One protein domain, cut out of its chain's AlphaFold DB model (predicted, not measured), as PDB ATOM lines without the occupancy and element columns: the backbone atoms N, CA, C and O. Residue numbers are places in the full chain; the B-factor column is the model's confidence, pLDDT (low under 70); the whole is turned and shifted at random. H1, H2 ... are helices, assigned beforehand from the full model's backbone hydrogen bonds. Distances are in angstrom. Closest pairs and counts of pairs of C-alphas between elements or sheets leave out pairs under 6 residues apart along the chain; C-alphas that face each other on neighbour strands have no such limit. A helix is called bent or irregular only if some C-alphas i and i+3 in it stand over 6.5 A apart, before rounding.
ATOM      1  N   THR A 112       5.361  -1.426  13.815       51.25
ATOM      2  CA  THR A 112       6.558  -2.065  13.270       51.25
ATOM      3  C   THR A 112       6.350  -3.547  12.944       51.25
ATOM      4  O   THR A 112       7.100  -4.093  12.142       51.25
ATOM      5  N   GLU A 113       5.329  -4.202  13.511       55.94
ATOM      6  CA  GLU A 113       5.121  -5.660  13.373       55.94
ATOM      7  C   GLU A 113       3.906  -6.024  12.494       55.94
ATOM      8  O   GLU A 113       3.883  -7.077  11.861       55.94
ATOM      9  N   GLU A 114       2.927  -5.125  12.370       57.50
ATOM     10  CA  GLU A 114       1.724  -5.317  11.543       57.50
ATOM     11  C   GLU A 114       1.956  -4.935  10.067       57.50
ATOM     12  O   GLU A 114       1.429  -5.573   9.153       57.50
ATOM     13  N   TYR A 115       2.835  -3.960   9.816       70.69
ATOM     14  CA  TYR A 115       3.249  -3.528   8.478       70.69
ATOM     15  C   TYR A 115       3.778  -4.673   7.581       70.69
ATOM     16  O   TYR A 115       3.304  -4.805   6.448       70.69
ATOM     17  N   PRO A 116       4.673  -5.574   8.047       84.12
ATOM     18  CA  PRO A 116       5.115  -6.711   7.236       84.12
ATOM     19  C   PRO A 116       4.009  -7.744   6.963       84.12
ATOM     20  O   PRO A 116       4.064  -8.432   5.942       84.12
ATOM     21  N   PHE A 117       2.991  -7.858   7.821       87.56
ATOM     22  CA  PHE A 117       1.854  -8.755   7.589       87.56
ATOM     23  C   PHE A 117       0.901  -8.204   6.521       87.56
ATOM     24  O   PHE A 117       0.511  -8.931   5.606       87.56
ATOM     25  N   VAL A 118       0.589  -6.906   6.581       90.75
ATOM     26  CA  VAL A 118      -0.259  -6.228   5.586       90.75
ATOM     27  C   VAL A 118       0.365  -6.296   4.189       90.75
ATOM     28  O   VAL A 118      -0.333  -6.594   3.219       90.75
ATOM     29  N   LEU A 119       1.686  -6.109   4.076       91.38
ATOM     30  CA  LEU A 119       2.395  -6.239   2.799       91.38
ATOM     31  C   LEU A 119       2.321  -7.659   2.226       91.38
ATOM     32  O   LEU A 119       2.067  -7.821   1.034       91.38
ATOM     33  N   ARG A 120       2.481  -8.696   3.061       92.81
ATOM     34  CA  ARG A 120       2.326 -10.095   2.620       92.81
ATOM     35  C   ARG A 120       0.921 -10.368   2.093       92.81
ATOM     36  O   ARG A 120       0.783 -10.963   1.029       92.81
ATOM     37  N   ALA A 121      -0.103  -9.895   2.801       93.88
ATOM     38  CA  ALA A 121      -1.488 -10.048   2.372       93.88
ATOM     39  C   ALA A 121      -1.760  -9.339   1.034       93.88
ATOM     40  O   ALA A 121      -2.479  -9.873   0.193       93.88
ATOM     41  N   LEU A 122      -1.159  -8.164   0.812       95.06
ATOM     42  CA  LEU A 122      -1.287  -7.425  -0.444       95.06
ATOM     43  C   LEU A 122      -0.607  -8.157  -1.610       95.06
ATOM     44  O   LEU A 122      -1.211  -8.279  -2.674       95.06
ATOM     45  N   ILE A 123       0.596  -8.703  -1.398       94.81
ATOM     46  CA  ILE A 123       1.314  -9.506  -2.402       94.81
ATOM     47  C   ILE A 123       0.506 -10.753  -2.773       94.81
ATOM     48  O   ILE A 123       0.277 -11.011  -3.951       94.81
ATOM     49  N   GLU A 124       0.014 -11.499  -1.783       96.56
ATOM     50  CA  GLU A 124      -0.779 -12.708  -2.023       96.56
ATOM     51  C   GLU A 124      -2.114 -12.386  -2.719       96.56
ATOM     52  O   GLU A 124      -2.578 -13.127  -3.591       96.56
ATOM     53  N   ALA A 125      -2.749 -11.264  -2.364       94.75
ATOM     54  CA  ALA A 125      -3.957 -10.796  -3.035       94.75
ATOM     55  C   ALA A 125      -3.695 -10.428  -4.505       94.75
ATOM     56  O   ALA A 125      -4.504 -10.773  -5.370       94.75
ATOM     57  N   GLU A 126      -2.573  -9.771  -4.797       93.81
ATOM     58  CA  GLU A 126      -2.173  -9.419  -6.161       93.81
ATOM     59  C   GLU A 126      -1.799 -10.657  -6.988       93.81
ATOM     60  O   GLU A 126      -2.201 -10.782  -8.149       93.81
ATOM     61  N   GLU A 127      -1.126 -11.636  -6.381       97.00
ATOM     62  CA  GLU A 127      -0.839 -12.924  -7.014       97.00
ATOM     63  C   GLU A 127      -2.138 -13.659  -7.370       97.00
ATOM     64  O   GLU A 127      -2.327 -14.086  -8.512       97.00
ATOM     65  N   ARG A 128      -3.099 -13.727  -6.435       97.19
ATOM     66  CA  ARG A 128      -4.427 -14.302  -6.703       97.19
ATOM     67  C   ARG A 128      -5.176 -13.552  -7.797       97.19
ATOM     68  O   ARG A 128      -5.833 -14.189  -8.626       97.19
ATOM     69  N   ARG A 129      -5.107 -12.217  -7.811       96.19
ATOM     70  CA  ARG A 129      -5.713 -11.387  -8.861       96.19
ATOM     71  C   ARG A 129      -5.112 -11.729 -10.223       96.19
ATOM     72  O   ARG A 129      -5.865 -12.007 -11.155       96.19
ATOM     73  N   THR A 130      -3.787 -11.786 -10.317       96.38
ATOM     74  CA  THR A 130      -3.062 -12.121 -11.549       96.38
ATOM     75  C   THR A 130      -3.380 -13.541 -12.020       96.38
ATOM     76  O   THR A 130      -3.722 -13.741 -13.187       96.38
ATOM     77  N   ALA A 131      -3.375 -14.523 -11.113       95.06
ATOM     78  CA  ALA A 131      -3.720 -15.910 -11.420       95.06
ATOM     79  C   ALA A 131      -5.161 -16.043 -11.943       95.06
ATOM     80  O   ALA A 131      -5.408 -16.720 -12.943       95.06
ATOM     81  N   LYS A 132      -6.121 -15.350 -11.317       94.25
ATOM     82  CA  LYS A 132      -7.516 -15.323 -11.777       94.25
ATOM     83  C   LYS A 132      -7.644 -14.695 -13.167       94.25
ATOM     84  O   LYS A 132      -8.361 -15.233 -14.010       94.25
ATOM     85  N   THR A 133      -6.944 -13.591 -13.426       92.19
ATOM     86  CA  THR A 133      -6.916 -12.960 -14.752       92.19
ATOM     87  C   THR A 133      -6.326 -13.901 -15.801       92.19
ATOM     88  O   THR A 133      -6.916 -14.046 -16.867       92.19
ATOM     89  N   ALA A 134      -5.243 -14.619 -15.492       92.94
ATOM     90  CA  ALA A 134      -4.653 -15.600 -16.403       92.94
ATOM     91  C   ALA A 134      -5.632 -16.736 -16.762       92.94
ATOM     92  O   ALA A 134      -5.740 -17.120 -17.928       92.94
ATOM     93  N   VAL A 135      -6.401 -17.238 -15.786       94.94
ATOM     94  CA  VAL A 135      -7.459 -18.233 -16.036       94.94
ATOM     95  C   VAL A 135      -8.547 -17.664 -16.949       94.94
ATOM     96  O   VAL A 135      -8.939 -18.326 -17.910       94.94
ATOM     97  N   ASN A 136      -9.006 -16.437 -16.695       85.81
ATOM     98  CA  ASN A 136     -10.013 -15.784 -17.535       85.81
ATOM     99  C   ASN A 136      -9.514 -15.585 -18.971       85.81
ATOM    100  O   ASN A 136     -10.242 -15.898 -19.908       85.81
ATOM    101  N   VAL A 137      -8.268 -15.132 -19.148       89.44
ATOM    102  CA  VAL A 137      -7.638 -14.995 -20.470       89.44
ATOM    103  C   VAL A 137      -7.630 -16.340 -21.191       89.44
ATOM    104  O   VAL A 137      -8.076 -16.416 -22.331       89.44
ATOM    105  N   LYS A 138      -7.230 -17.426 -20.518       95.38
ATOM    106  CA  LYS A 138      -7.237 -18.774 -21.104       95.38
ATOM    107  C   LYS A 138      -8.634 -19.214 -21.559       95.38
ATOM    108  O   LYS A 138      -8.764 -19.779 -22.644       95.38
ATOM    109  N   ILE A 139      -9.664 -18.958 -20.750       92.62
ATOM    110  CA  ILE A 139     -11.060 -19.280 -21.087       92.62
ATOM    111  C   ILE A 139     -11.527 -18.465 -22.300       92.62
ATOM    112  O   ILE A 139     -12.079 -19.038 -23.236       92.62
ATOM    113  N   CYS A 140     -11.276 -17.152 -22.313       87.00
ATOM    114  CA  CYS A 140     -11.642 -16.284 -23.432       87.00
ATOM    115  C   CYS A 140     -10.944 -16.711 -24.728       87.00
ATOM    116  O   CYS A 140     -11.600 -16.821 -25.758       87.00
ATOM    117  N   THR A 141      -9.645 -17.019 -24.678       89.38
ATOM    118  CA  THR A 141      -8.894 -17.503 -25.845       89.38
ATOM    119  C   THR A 141      -9.470 -18.807 -26.390       89.38
ATOM    120  O   THR A 141      -9.660 -18.928 -27.598       89.38
ATOM    121  N   ALA A 142      -9.799 -19.771 -25.523       94.06
ATOM    122  CA  ALA A 142     -10.431 -21.018 -25.954       94.06
ATOM    123  C   ALA A 142     -11.788 -20.764 -26.636       94.06
ATOM    124  O   ALA A 142     -12.023 -21.272 -27.728       94.06
ATOM    125  N   ALA A 143     -12.633 -19.911 -26.048       89.88
ATOM    126  CA  ALA A 143     -13.933 -19.564 -26.619       89.88
ATOM    127  C   ALA A 143     -13.819 -18.866 -27.989       89.88
ATOM    128  O   ALA A 143     -14.594 -19.169 -28.893       89.88
ATOM    129  N   ILE A 144     -12.846 -17.961 -28.163       87.19
ATOM    130  CA  ILE A 144     -12.571 -17.323 -29.461       87.19
ATOM    131  C   ILE A 144     -12.183 -18.380 -30.496       87.19
ATOM    132  O   ILE A 144     -12.759 -18.401 -31.580       87.19
ATOM    133  N   ASN A 145     -11.252 -19.275 -30.156       90.00
ATOM    134  CA  ASN A 145     -10.792 -20.320 -31.069       90.00
ATOM    135  C   ASN A 145     -11.935 -21.258 -31.484       90.00
ATOM    136  O   ASN A 145     -12.047 -21.607 -32.657       90.00
ATOM    137  N   ASP A 146     -12.812 -21.630 -30.551       91.94
ATOM    138  CA  ASP A 146     -13.987 -22.455 -30.847       91.94
ATOM    139  C   ASP A 146     -14.944 -21.749 -31.818       91.94
ATOM    140  O   ASP A 146     -15.395 -22.352 -32.794       91.94
ATOM    141  N   ILE A 147     -15.208 -20.453 -31.610       87.50
ATOM    142  CA  ILE A 147     -16.016 -19.648 -32.535       87.50
ATOM    143  C   ILE A 147     -15.344 -19.571 -33.911       87.50
ATOM    144  O   ILE A 147     -15.999 -19.785 -34.930       87.50
ATOM    145  N   GLU A 148     -14.041 -19.299 -33.969       85.50
ATOM    146  CA  GLU A 148     -13.297 -19.223 -35.229       85.50
ATOM    147  C   GLU A 148     -13.319 -20.556 -35.993       85.50
ATOM    148  O   GLU A 148     -13.516 -20.554 -37.212       85.50
ATOM    149  N   ASN A 149     -13.210 -21.682 -35.285       88.19
ATOM    150  CA  ASN A 149     -13.325 -23.025 -35.851       88.19
ATOM    151  C   ASN A 149     -14.719 -23.285 -36.435       88.19
ATOM    152  O   ASN A 149     -14.823 -23.815 -37.539       88.19
ATOM    153  N   VAL A 150     -15.786 -22.878 -35.739       88.38
ATOM    154  CA  VAL A 150     -17.171 -23.010 -36.229       88.38
ATOM    155  C   VAL A 150     -17.433 -22.108 -37.437       88.38
ATOM    156  O   VAL A 150     -18.167 -22.496 -38.342       88.38
ATOM    157  N   LEU A 151     -16.824 -20.921 -37.487       83.06
ATOM    158  CA  LEU A 151     -16.980 -19.979 -38.600       83.06
ATOM    159  C   LEU A 151     -16.115 -20.329 -39.824       83.06
ATOM    160  O   LEU A 151     -16.423 -19.890 -40.931       83.06
ATOM    161  N   SER A 152     -15.044 -21.109 -39.656       82.19
ATOM    162  CA  SER A 152     -14.102 -21.464 -40.729       82.19
ATOM    163  C   SER A 152     -14.757 -22.166 -41.941       82.19
ATOM    164  O   SER A 152     -14.504 -21.758 -43.076       82.19
ATOM    165  N   PRO A 153     -15.676 -23.139 -41.781       80.06
ATOM    166  CA  PRO A 153     -16.400 -23.731 -42.909       80.06
ATOM    167  C   PRO A 153     -17.296 -22.738 -43.665       80.06
ATOM    168  O   PRO A 153     -17.500 -22.904 -44.865       80.06
ATOM    169  N   LEU A 154     -17.815 -21.708 -42.982       76.25
ATOM    170  CA  LEU A 154     -18.690 -20.688 -43.570       76.25
ATOM    171  C   LEU A 154     -17.918 -19.610 -44.344       76.25
ATOM    172  O   LEU A 154     -18.523 -18.838 -45.090       76.25
ATOM    173  N   SER A 155     -16.588 -19.557 -44.211       69.69
ATOM    174  CA  SER A 155     -15.738 -18.619 -44.951       69.69
ATOM    175  C   SER A 155     -15.426 -19.092 -46.378       69.69
ATOM    176  O   SER A 155     -14.471 -18.625 -46.991       69.69
ATOM    177  N   LYS A 156     -16.196 -20.044 -46.917       71.75
ATOM    178  CA  LYS A 156     -16.095 -20.517 -48.300       71.75
ATOM    179  C   LYS A 156     -17.413 -20.210 -49.011       71.75
ATOM    180  O   LYS A 156     -18.381 -20.943 -48.859       71.75
ATOM    181  N   GLY A 157     -17.461 -19.106 -49.758       70.31
ATOM    182  CA  GLY A 157     -18.643 -18.694 -50.524       70.31
ATOM    183  C   GLY A 157     -18.867 -17.182 -50.538       70.31
ATOM    184  O   GLY A 157     -18.005 -16.406 -50.140       70.31
ATOM    185  N   THR A 158     -20.044 -16.745 -50.975       68.50
ATOM    186  CA  THR A 158     -20.429 -15.324 -51.093       68.50
ATOM    187  C   THR A 158     -20.474 -14.570 -49.756       68.50
ATOM    188  O   THR A 158     -20.563 -13.348 -49.747       68.50
ATOM    189  N   SER A 159     -20.383 -15.275 -48.624       76.00
ATOM    190  CA  SER A 159     -20.434 -14.726 -47.264       76.00
ATOM    191  C   SER A 159     -19.068 -14.474 -46.614       76.00
ATOM    192  O   SER A 159     -19.041 -14.082 -45.449       76.00
ATOM    193  N   VAL A 160     -17.939 -14.672 -47.314       81.00
ATOM    194  CA  VAL A 160     -16.583 -14.501 -46.733       81.00
ATOM    195  C   VAL A 160     -16.429 -13.143 -46.038       81.00
ATOM    196  O   VAL A 160     -16.044 -13.095 -44.874       81.00
ATOM    197  N   GLN A 161     -16.833 -12.050 -46.697       82.75
ATOM    198  CA  GLN A 161     -16.725 -10.693 -46.143       82.75
ATOM    199  C   GLN A 161     -17.544 -10.501 -44.859       82.75
ATOM    200  O   GLN A 161     -17.101  -9.811 -43.943       82.75
ATOM    201  N   PHE A 162     -18.721 -11.126 -44.764       82.25
ATOM    202  CA  PHE A 162     -19.538 -11.076 -43.553       82.25
ATOM    203  C   PHE A 162     -18.877 -11.841 -42.402       82.25
ATOM    204  O   PHE A 162     -18.811 -11.337 -41.284       82.25
ATOM    205  N   ILE A 163     -18.337 -13.031 -42.676       84.44
ATOM    206  CA  ILE A 163     -17.656 -13.852 -41.669       84.44
ATOM    207  C   ILE A 163     -16.383 -13.164 -41.163       84.44
ATOM    208  O   ILE A 163     -16.153 -13.127 -39.953       84.44
ATOM    209  N   ASP A 164     -15.589 -12.574 -42.053       84.12
ATOM    210  CA  ASP A 164     -14.390 -11.823 -41.672       84.12
ATOM    211  C   ASP A 164     -14.748 -10.572 -40.855       84.12
ATOM    212  O   ASP A 164     -14.123 -10.305 -39.827       84.12
ATOM    213  N   SER A 165     -15.823  -9.870 -41.234       85.88
ATOM    214  CA  SER A 165     -16.353  -8.735 -40.465       85.88
ATOM    215  C   SER A 165     -16.834  -9.158 -39.072       85.88
ATOM    216  O   SER A 165     -16.562  -8.471 -38.088       85.88
ATOM    217  N   MET A 166     -17.495 -10.314 -38.953       86.44
ATOM    218  CA  MET A 166     -17.925 -10.876 -37.668       86.44
ATOM    219  C   MET A 166     -16.740 -11.277 -36.780       86.44
ATOM    220  O   MET A 166     -16.745 -10.985 -35.584       86.44
ATOM    221  N   LYS A 167     -15.696 -11.898 -37.342       85.50
ATOM    222  CA  LYS A 167     -14.463 -12.214 -36.600       85.50
ATOM    223  C   LYS A 167     -13.783 -10.945 -36.085       85.50
ATOM    224  O   LYS A 167     -13.396 -10.884 -34.917       85.50
ATOM    225  N   PHE A 168     -13.678  -9.922 -36.934       87.44
ATOM    226  CA  PHE A 168     -13.124  -8.624 -36.559       87.44
ATOM    227  C   PHE A 168     -13.930  -7.970 -35.428       87.44
ATOM    228  O   PHE A 168     -13.353  -7.533 -34.431       87.44
ATOM    229  N   TYR A 169     -15.260  -7.988 -35.536       91.00
ATOM    230  CA  TYR A 169     -16.167  -7.472 -34.514       91.00
ATOM    231  C   TYR A 169     -15.957  -8.133 -33.147       91.00
ATOM    232  O   TYR A 169     -15.809  -7.440 -32.142       91.00
ATOM    233  N   ILE A 170     -15.900  -9.468 -33.101       87.69
ATOM    234  CA  ILE A 170     -15.723 -10.218 -31.849       87.69
ATOM    235  C   ILE A 170     -14.394  -9.851 -31.184       87.69
ATOM    236  O   ILE A 170     -14.361  -9.582 -29.983       87.69
ATOM    237  N   ARG A 171     -13.302  -9.771 -31.956       87.00
ATOM    238  CA  ARG A 171     -11.991  -9.358 -31.430       87.00
ATOM    239  C   ARG A 171     -12.028  -7.930 -30.878       87.00
ATOM    240  O   ARG A 171     -11.532  -7.701 -29.777       87.00
ATOM    241  N   ALA A 172     -12.659  -6.997 -31.592       87.69
ATOM    242  CA  ALA A 172     -12.809  -5.612 -31.144       87.69
ATOM    243  C   ALA A 172     -13.643  -5.504 -29.855       87.69
ATOM    244  O   ALA A 172     -13.242  -4.819 -28.918       87.69
ATOM    245  N   ALA A 173     -14.762  -6.229 -29.771       86.31
ATOM    246  CA  ALA A 173     -15.620  -6.252 -28.591       86.31
ATOM    247  C   ALA A 173     -14.892  -6.793 -27.354       86.31
ATOM    248  O   ALA A 173     -15.029  -6.241 -26.262       86.31
ATOM    249  N   ILE A 174     -14.078  -7.841 -27.519       84.44
ATOM    250  CA  ILE A 174     -13.277  -8.412 -26.431       84.44
ATOM    251  C   ILE A 174     -12.172  -7.447 -26.005       84.44
ATOM    252  O   ILE A 174     -12.009  -7.215 -24.809       84.44
ATOM    253  N   ALA A 175     -11.452  -6.838 -26.952       85.50
ATOM    254  CA  ALA A 175     -10.438  -5.832 -26.641       85.50
ATOM    255  C   ALA A 175     -11.046  -4.656 -25.859       85.50
ATOM    256  O   ALA A 175     -10.516  -4.248 -24.829       85.50
ATOM    257  N   GLN A 176     -12.209  -4.169 -26.292       86.44
ATOM    258  CA  GLN A 176     -12.919  -3.089 -25.618       86.44
ATOM    259  C   GLN A 176     -13.407  -3.497 -24.220       86.44
ATOM    260  O   GLN A 176     -13.246  -2.734 -23.271       86.44
ATOM    261  N   PHE A 177     -13.918  -4.720 -24.056       82.94
ATOM    262  CA  PHE A 177     -14.253  -5.271 -22.743       82.94
ATOM    263  C   PHE A 177     -13.030  -5.364 -21.817       82.94
ATOM    264  O   PHE A 177     -13.143  -5.076 -20.629       82.94
ATOM    265  N   MET A 178     -11.856  -5.734 -22.339       82.81
ATOM    266  CA  MET A 178     -10.620  -5.790 -21.550       82.81
ATOM    267  C   MET A 178     -10.119  -4.401 -21.132       82.81
ATOM    268  O   MET A 178      -9.600  -4.266 -20.027       82.81
ATOM    269  N   ILE A 179     -10.284  -3.384 -21.984       84.50
ATOM    270  CA  ILE A 179      -9.859  -2.001 -21.704       84.50
ATOM    271  C   ILE A 179     -10.796  -1.324 -20.699       84.50
ATOM    272  O   ILE A 179     -10.342  -0.674 -19.762       84.50
ATOM    273  N   SER A 180     -12.104  -1.448 -20.902       86.69
ATOM    274  CA  SER A 180     -13.104  -0.649 -20.184       86.69
ATOM    275  C   SER A 180     -13.841  -1.421 -19.084       86.69
ATOM    276  O   SER A 180     -14.489  -0.816 -18.232       86.69
ATOM    277  N   GLY A 181     -13.710  -2.748 -19.052       81.00
ATOM    278  CA  GLY A 181     -14.267  -3.607 -18.016       81.00
ATOM    279  C   GLY A 181     -15.749  -3.974 -18.204       81.00
ATOM    280  O   GLY A 181     -16.347  -3.800 -19.271       81.00
ATOM    281  N   PRO A 182     -16.379  -4.554 -17.170       76.38
ATOM    282  CA  PRO A 182     -17.796  -4.901 -17.198       76.38
ATOM    283  C   PRO A 182     -18.689  -3.658 -17.301       76.38
ATOM    284  O   PRO A 182     -18.487  -2.688 -16.580       76.38
ATOM    285  N   GLY A 183     -19.713  -3.708 -18.158       75.50
ATOM    286  CA  GLY A 183     -20.643  -2.587 -18.380       75.50
ATOM    287  C   GLY A 183     -20.274  -1.677 -19.555       75.50
ATOM    288  O   GLY A 183     -20.972  -0.699 -19.810       75.50
TER     289      GLY A 183
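What this domain is: This is residues 112 to 183 of the 228 residues of the protein "EKA-like protein" of Blumeria graminis f. sp. hordei (strain DH14) (UniProt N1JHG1). This is a long helical hairpin with arms of unequal length: one very long helix, H1, turns at a tight loop, and a shorter helix, H2, folds back beside its later part. The first part of H1, residues 112 to 136, stands free and sticks out beyond H2, and this makes much of the length. The printed part has 72 residues with two named helices, H1 then H2, and no named strand; its class is all helix. It is extended, a rod with a radius of gyration of the C-alphas of 19.8 A and spans of 71 by 20 by 13 A.

Where its parts are: H1 runs from residue 112 to residue 155, 64.5 A from first to last C-alpha, beginning at C-alpha 112 at (6.558, -2.065, 13.270). It has a kink of 25 degrees near residue 149 and is only just irregular: C-alphas 150 and 153 are 6.8 A apart. H2 holds residues 160 to 180, 30.1 A long, from C-alpha 160 at (-16.583, -14.501, -46.733) to C-alpha 180 at (-13.104, -0.649, -20.184).

How they stand to each other: H1 and H2 form a helical hairpin, two helices that follow each other and run opposite ways, here at a shallow tilt of 9 degrees. They touch, H1 with residues 148 to 155 alone and H2 with residues 160 to 167 alone. Their closest C-alphas, those of Ser 155 and Ile 163, are 6.1 A apart. In H2 every O i to N i+4 pair is within hydrogen-bond range; in H1, 36 of 40 are.

The domain as a whole: The C-alphas farthest apart, those of Thr 112 and Thr 158, are 71.0 A apart. Without the free stretch, the body of 47 residues spans 36 by 18 by 11 A. The printed part has no cut, and the link from H1 to H2 is tight, with 4 residues between them. The mean pLDDT of the printed part is 85.5; residues 112 to 114, 155 and 158 are under 70.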